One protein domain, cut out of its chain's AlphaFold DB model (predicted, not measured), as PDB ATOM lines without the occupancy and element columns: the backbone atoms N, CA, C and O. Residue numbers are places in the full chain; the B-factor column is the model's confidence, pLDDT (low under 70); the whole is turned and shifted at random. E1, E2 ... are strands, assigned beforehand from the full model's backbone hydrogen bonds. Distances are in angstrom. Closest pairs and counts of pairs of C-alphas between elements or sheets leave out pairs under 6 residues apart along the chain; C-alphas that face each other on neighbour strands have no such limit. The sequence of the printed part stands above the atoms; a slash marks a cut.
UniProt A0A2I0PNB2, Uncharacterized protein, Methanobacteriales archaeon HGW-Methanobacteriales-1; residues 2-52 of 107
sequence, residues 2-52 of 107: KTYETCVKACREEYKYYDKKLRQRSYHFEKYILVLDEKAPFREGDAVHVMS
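Overview. This is residues 2 to 52 of the 107 residues of an uncharacterized protein of Methanobacteriales archaeon HGW-Methanobacteriales-1 (UniProt A0A2I0PNB2). A long, narrow two-stranded hairpin, E2 and E3, makes the length of this domain, and at its open end E1 and E4 form a second, smaller two-stranded ladder. Between E3 and E4 the chain makes a wide loop, of which residues 35 to 41 stick out from the rest. The printed part has 51 residues with four named strands, in the order E1, E2, E3, E4, and no named helix, and the class is all strand. Each sheet has two antiparallel strands, E2 - E3 and E1 - E4. The whole is extended, with a radius of gyration of the C-alphas of 16.2 A and spans of 52 by 23 by 18 A.

Along the chain. Begin at C-alpha 10, at (246.978, 206.139, 217.353), where E2 starts; it holds residues 10 to 18 and runs 26.0 A to C-alpha 18 at (224.564, 219.164, 218.759). After the turn, E3 takes residues 24 to 32, 25.8 A from first to last C-alpha. Go back to residues 3 to 7 for E1, 13.0 A long. Then look at residues 47 to 51 for E4, 13.1 A long, which ends at C-alpha 51 at (250.225, 188.570, 209.925).

Arrangement. Start with the hairpin of E2 and E3, antiparallel at 159 degrees between their directions. The C-alphas of Lys 16 and Ser 26 face each other at 4.5 A. Look there for N 11 and O 31, 2.9 A apart, and N 25 and O 17, 2.8 A apart, within hydrogen-bond range. Now step back along the chain: E1 runs on into E2 across a break of 2 residues, at 60 degrees. The neighbour of E1 is E4, antiparallel at 144 degrees, and the C-alphas of Glu 5 and His 49 face each other at 4.5 A. Between these two strands N 4 and O 50 are 2.9 A apart and N 48 and O 6 are 2.8 A apart, within hydrogen-bond range. E1 and E3 are apart, and E2 and E4 are apart.

Size, cuts and confidence. The two C-alphas farthest apart, those of Lys 2 and Lys 21, are 53.0 A from each other, while the first and last printed C-alphas, those of Lys 2 and Ser 52, are 7.3 A apart. The printed part has no cut. The links E1 to E2 and E2 to E3 are tight, and the link E3 to E4, residues 33 to 46, is long. In that link residues 35 to 41 stand free. The mean pLDDT of the printed part is 71.3; look for values under 70 at residue 2, residues 7 to 12 and residues 29 to 45.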
ATOM      1  N   LYS A   2     252.833 185.662 204.540       69.00
ATOM      2  CA  LYS A   2     253.386 187.010 204.337       69.00
ATOM      3  C   LYS A   2     253.152 187.824 205.604       69.00
ATOM      4  O   LYS A   2     252.009 188.089 205.959       69.00
ATOM      5  N   THR A   3     254.231 188.188 206.282       73.31
ATOM      6  CA  THR A   3     254.197 189.159 207.376       73.31
ATOM      7  C   THR A   3     254.542 190.527 206.820       73.31
ATOM      8  O   THR A   3     255.462 190.646 206.009       73.31
ATOM      9  N   TYR A   4     253.814 191.547 207.254       74.69
ATOM     10  CA  TYR A   4     254.088 192.930 206.889       74.69
ATOM     11  C   TYR A   4     254.528 193.679 208.132       74.69
ATOM     12  O   TYR A   4     253.903 193.570 209.188       74.69
ATOM     13  N   GLU A   5     255.608 194.432 208.004       74.19
ATOM     14  CA  GLU A   5     256.023 195.357 209.041       74.19
ATOM     15  C   GLU A   5     255.127 196.594 208.981       74.19
ATOM     16  O   GLU A   5     254.893 197.168 207.915       74.19
ATOM     17  N   THR A   6     254.570 196.976 210.122       70.12
ATOM     18  CA  THR A   6     253.748 198.175 210.254       70.12
ATOM     19  C   THR A   6     254.033 198.840 211.588       70.12
ATOM     20  O   THR A   6     254.510 198.205 212.526       70.12
ATOM     21  N   CYS A   7     253.739 200.129 211.686       68.06
ATOM     22  CA  CYS A   7     253.893 200.871 212.930       68.06
ATOM     23  C   CYS A   7     252.537 201.005 213.619       68.06
ATOM     24  O   CYS A   7     251.518 201.249 212.963       68.06
ATOM     25  N   VAL A   8     252.527 200.893 214.946       69.31
ATOM     26  CA  VAL A   8     251.331 201.177 215.743       69.31
ATOM     27  C   VAL A   8     250.995 202.663 215.616       69.31
ATOM     28  O   VAL A   8     251.789 203.518 216.007       69.31
ATOM     29  N   LYS A   9     249.816 202.971 215.064       62.97
ATOM     30  CA  LYS A   9     249.292 204.339 214.945       62.97
ATOM     31  C   LYS A   9     248.124 204.539 215.904       62.97
ATOM     32  O   LYS A   9     247.202 203.718 215.924       62.97
ATOM     33  N   ALA A  10     248.145 205.646 216.641       64.75
ATOM     34  CA  ALA A  10     246.978 206.139 217.353       64.75
ATOM     35  C   ALA A  10     246.113 206.943 216.369       64.75
ATOM     36  O   ALA A  10     246.504 208.008 215.890       64.75
ATOM     37  N   CYS A  11     244.934 206.432 216.022       63.44
ATOM     38  CA  CYS A  11     243.957 207.210 215.270       63.44
ATOM     39  C   CYS A  11     243.171 208.085 216.247       63.44
ATOM     40  O   CYS A  11     242.627 207.591 217.232       63.44
ATOM     41  N   ARG A  12     243.080 209.387 215.971       64.69
ATOM     42  CA  ARG A  12     242.201 210.302 216.707       64.69
ATOM     43  C   ARG A  12     240.885 210.423 215.952       64.69
ATOM     44  O   ARG A  12     240.853 211.011 214.875       64.69
ATOM     45  N   GLU A  13     239.821 209.847 216.498       71.69
ATOM     46  CA  GLU A  13     238.464 210.037 215.984       71.69
ATOM     47  C   GLU A  13     237.794 211.184 216.766       71.69
ATOM     48  O   GLU A  13     237.889 211.269 217.994       71.69
ATOM     49  N   GLU A  14     237.143 212.102 216.048       78.81
ATOM     50  CA  GLU A  14     236.390 213.219 216.627       78.81
ATOM     51  C   GLU A  14     234.898 213.008 216.360       78.81
ATOM     52  O   GLU A  14     234.455 212.996 215.209       78.81
ATOM     53  N   TYR A  15     234.104 212.876 217.422       79.69
ATOM     54  CA  TYR A  15     232.651 212.805 217.317       79.69
ATOM     55  C   TYR A  15     232.030 214.151 217.672       79.69
ATOM     56  O   TYR A  15     232.157 214.632 218.801       79.69
ATOM     57  N   LYS A  16     231.338 214.757 216.703       88.06
ATOM     58  CA  LYS A  16     230.620 216.028 216.860       88.06
ATOM     59  C   LYS A  16     229.130 215.764 216.997       88.06
ATOM     60  O   LYS A  16     228.545 215.071 216.172       88.06
ATOM     61  N   TYR A  17     228.505 216.368 217.999       87.19
ATOM     62  CA  TYR A  17     227.055 216.346 218.161       87.19
ATOM     63  C   TYR A  17     226.535 217.708 218.611       87.19
ATOM     64  O   TYR A  17     227.269 218.523 219.175       87.19
ATOM     65  N   TYR A  18     225.255 217.946 218.357       89.06
ATOM     66  CA  TYR A  18     224.564 219.164 218.759       89.06
ATOM     67  C   TYR A  18     223.635 218.856 219.930       89.06
ATOM     68  O   TYR A  18     222.895 217.872 219.907       89.06
ATOM     69  N   ASP A  19     223.691 219.677 220.977       82.31
ATOM     70  CA  ASP A  19     222.776 219.548 222.109       82.31
ATOM     71  C   ASP A  19     221.371 220.091 221.775       82.31
ATOM     72  O   ASP A  19     221.140 220.714 220.739       82.31
ATOM     73  N   LYS A  20     220.411 219.902 222.690       89.25
ATOM     74  CA  LYS A  20     219.041 220.434 222.544       89.25
ATOM     75  C   LYS A  20     218.975 221.970 222.444       89.25
ATOM     76  O   LYS A  20     217.919 222.504 222.130       89.25
ATOM     77  N   LYS A  21     220.071 222.677 222.746       93.62
ATOM     78  CA  LYS A  21     220.221 224.133 222.623       93.62
ATOM     79  C   LYS A  21     221.069 224.524 221.401       93.62
ATOM     80  O   LYS A  21     221.573 225.643 221.369       93.62
ATOM     81  N   LEU A  22     221.244 223.621 220.429       87.88
ATOM     82  CA  LEU A  22     222.030 223.814 219.201       87.88
ATOM     83  C   LEU A  22     223.516 224.133 219.438       87.88
ATOM     84  O   LEU A  22     224.199 224.636 218.549       87.88
ATOM     85  N   ARG A  23     224.056 223.820 220.618       90.06
ATOM     86  CA  ARG A  23     225.483 223.995 220.900       90.06
ATOM     87  C   ARG A  23     226.241 222.778 220.401       90.06
ATOM     88  O   ARG A  23     225.905 221.648 220.759       90.06
ATOM     89  N   GLN A  24     227.276 223.023 219.609       90.50
ATOM     90  CA  GLN A  24     228.173 221.978 219.138       90.50
ATOM     91  C   GLN A  24     229.080 221.522 220.281       90.50
ATOM     92  O   GLN A  24     229.709 222.332 220.963       90.50
ATOM     93  N   ARG A  25     229.152 220.212 220.484       87.31
ATOM     94  CA  ARG A  25     230.096 219.564 221.389       87.31
ATOM     95  C   ARG A  25     230.901 218.540 220.604       87.31
ATOM     96  O   ARG A  25     230.351 217.855 219.743       87.31
ATOM     97  N   SER A  26     232.190 218.445 220.908       83.38
ATOM     98  CA  SER A  26     233.073 217.424 220.352       83.38
ATOM     99  C   SER A  26     233.667 216.563 221.460       83.38
ATOM    100  O   SER A  26     234.071 217.062 222.511       83.38
ATOM    101  N   TYR A  27     233.702 215.257 221.213       78.12
ATOM    102  CA  TYR A  27     234.464 214.299 222.000       78.12
ATOM    103  C   TYR A  27     235.587 213.745 221.133       78.12
ATOM    104  O   TYR A  27     235.355 213.356 219.988       78.12
ATOM    105  N   HIS A  28     236.792 213.720 221.694       75.88
ATOM    106  CA  HIS A  28     237.970 213.136 221.066       75.88
ATOM    107  C   HIS A  28     238.249 211.811 221.757       75.88
ATOM    108  O   HIS A  28     238.292 211.765 222.989       75.88
ATOM    109  N   PHE A  29     238.442 210.751 220.985       67.44
ATOM    110  CA  PHE A  29     238.917 209.485 221.523       67.44
ATOM    111  C   PHE A  29     240.048 208.942 220.657       67.44
ATOM    112  O   PHE A  29     240.041 209.047 219.427       67.44
ATOM    113  N   GLU A  30     241.055 208.398 221.332       59.97
ATOM    114  CA  GLU A  30     242.177 207.722 220.698       59.97
ATOM    115  C   GLU A  30     241.807 206.255 220.496       59.97
ATOM    116  O   GLU A  30     241.421 205.553 221.429       59.97
ATOM    117  N   LYS A  31     241.893 205.803 219.249       59.22
ATOM    118  CA  LYS A  31     241.606 204.439 218.832       59.22
ATOM    119  C   LYS A  31     242.856 203.868 218.189       59.22
ATOM    120  O   LYS A  31     243.329 204.358 217.165       59.22
ATOM    121  N   TYR A  32     243.401 202.827 218.795       59.78
ATOM    122  CA  TYR A  32     244.524 202.094 218.229       59.78
ATOM    123  C   TYR A  32     243.994 201.128 217.163       59.78
ATOM    124  O   TYR A  32     242.941 200.517 217.332       59.78
ATOM    125  N   ILE A  33     244.711 200.998 216.044       60.16
ATOM    126  CA  ILE A  33     244.329 200.105 214.926       60.16
ATOM    127  C   ILE A  33     244.395 198.616 215.338       60.16
ATOM    128  O   ILE A  33     243.827 197.753 214.674       60.16
ATOM    129  N   LEU A  34     245.036 198.310 216.469       59.44
ATOM    130  CA  LEU A  34     245.069 196.987 217.085       59.44
ATOM    131  C   LEU A  34     244.166 196.994 218.325       59.44
ATOM    132  O   LEU A  34     244.274 197.896 219.154       59.44
ATOM    133  N   VAL A  35     243.273 196.006 218.448       48.94
ATOM    134  CA  VAL A  35     242.448 195.820 219.652       48.94
ATOM    135  C   VAL A  35     243.380 195.422 220.793       48.94
ATOM    136  O   VAL A  35     243.908 194.312 220.822       48.94
ATOM    137  N   LEU A  36     243.630 196.368 221.691       50.03
ATOM    138  CA  LEU A  36     244.472 196.189 222.864       50.03
ATOM    139  C   LEU A  36     243.592 195.718 224.027       50.03
ATOM    140  O   LEU A  36     242.768 196.477 224.527       50.03
ATOM    141  N   ASP A  37     243.766 194.466 224.440       42.84
ATOM    142  CA  ASP A  37     243.295 193.984 225.742       42.84
ATOM    143  C   ASP A  37     244.133 194.637 226.870       42.84
ATOM    144  O   ASP A  37     245.219 195.161 226.601       42.84
ATOM    145  N   GLU A  38     243.674 194.609 228.128       49.66
ATOM    146  CA  GLU A  38     244.150 195.452 229.261       49.66
ATOM    147  C   GLU A  38     245.670 195.413 229.598       49.66
ATOM    148  O   GLU A  38     246.139 196.164 230.453       49.66
ATOM    149  N   LYS A  39     246.483 194.590 228.921       53.00
ATOM    150  CA  LYS A  39     247.949 194.486 229.081       53.00
ATOM    151  C   LYS A  39     248.738 194.910 227.835       53.00
ATOM    152  O   LYS A  39     249.760 194.297 227.535       53.00
ATOM    153  N   ALA A  40     248.253 195.908 227.097       61.19
ATOM    154  CA  ALA A  40     248.835 196.432 225.857       61.19
ATOM    155  C   ALA A  40     250.387 196.494 225.865       61.19
ATOM    156  O   ALA A  40     250.957 197.400 226.475       61.19
ATOM    157  N   PRO A  41     251.094 195.561 225.195       59.78
ATOM    158  CA  PRO A  41     252.557 195.493 225.247       59.78
ATOM    159  C   PRO A  41     253.247 196.448 224.260       59.78
ATOM    160  O   PRO A  41     254.472 196.541 224.275       59.78
ATOM    161  N   PHE A  42     252.481 197.149 223.418       66.31
ATOM    162  CA  PHE A  42     252.998 198.003 222.352       66.31
ATOM    163  C   PHE A  42     252.594 199.461 222.573       66.31
ATOM    164  O   PHE A  42     251.447 199.755 222.918       66.31
ATOM    165  N   ARG A  43     253.544 200.369 222.365       66.25
ATOM    166  CA  ARG A  43     253.379 201.822 222.422       66.25
ATOM    167  C   ARG A  43     253.223 202.391 221.012       66.25
ATOM    168  O   ARG A  43     253.557 201.746 220.019       66.25
ATOM    169  N   GLU A  44     252.689 203.608 220.915       69.19
ATOM    170  CA  GLU A  44     252.643 204.330 219.640       69.19
ATOM    171  C   GLU A  44     254.056 204.448 219.045       69.19
ATOM    172  O   GLU A  44     255.003 204.804 219.745       69.19
ATOM    173  N   GLY A  45     254.187 204.136 217.753       68.12
ATOM    174  CA  GLY A  45     255.467 204.147 217.044       68.12
ATOM    175  C   GLY A  45     256.238 202.825 217.063       68.12
ATOM    176  O   GLY A  45     257.189 202.695 216.293       68.12
ATOM    177  N   ASP A  46     255.819 201.829 217.849       73.94
ATOM    178  CA  ASP A  46     256.464 200.515 217.833       73.94
ATOM    179  C   ASP A  46     256.293 199.839 216.463       73.94
ATOM    180  O   ASP A  46     255.198 199.812 215.885       73.94
ATOM    181  N   ALA A  47     257.390 199.282 215.946       74.56
ATOM    182  CA  ALA A  47     257.382 198.454 214.750       74.56
ATOM    183  C   ALA A  47     256.891 197.050 215.116       74.56
ATOM    184  O   ALA A  47     257.511 196.337 215.905       74.56
ATOM    185  N   VAL A  48     255.763 196.650 214.538       75.56
ATOM    186  CA  VAL A  48     255.143 195.345 214.763       75.56
ATOM    187  C   VAL A  48     255.016 194.601 213.443       75.56
ATOM    188  O   VAL A  48     254.712 195.172 212.396       75.56
ATOM    189  N   HIS A  49     255.252 193.295 213.487       75.31
ATOM    190  CA  HIS A  49     254.992 192.421 212.352       75.31
ATOM    191  C   HIS A  49     253.555 191.921 212.432       75.31
ATOM    192  O   HIS A  49     253.188 191.192 213.351       75.31
ATOM    193  N   VAL A  50     252.744 192.317 211.458       73.56
ATOM    194  CA  VAL A  50     251.351 191.894 211.353       73.56
ATOM    195  C   VAL A  50     251.256 190.764 210.341       73.56
ATOM    196  O   VAL A  50     251.763 190.836 209.218       73.56
ATOM    197  N   MET A  51     250.600 189.695 210.767       77.31
ATOM    198  CA  MET A  51     250.225 188.570 209.925       77.31
ATOM    199  C   MET A  51     248.782 188.765 209.459       77.31
ATOM    200  O   MET A  51     247.955 189.272 210.217       77.31
ATOM    201  N   SER A  52     248.478 188.383 208.217       79.94
ATOM    202  CA  SER A  52     247.094 188.404 207.740       79.94
ATOM    203  C   SER A  52     246.237 187.416 208.529       79.94
ATOM    204  O   SER A  52     246.715 186.350 208.926       79.94
TER     205      SER A  52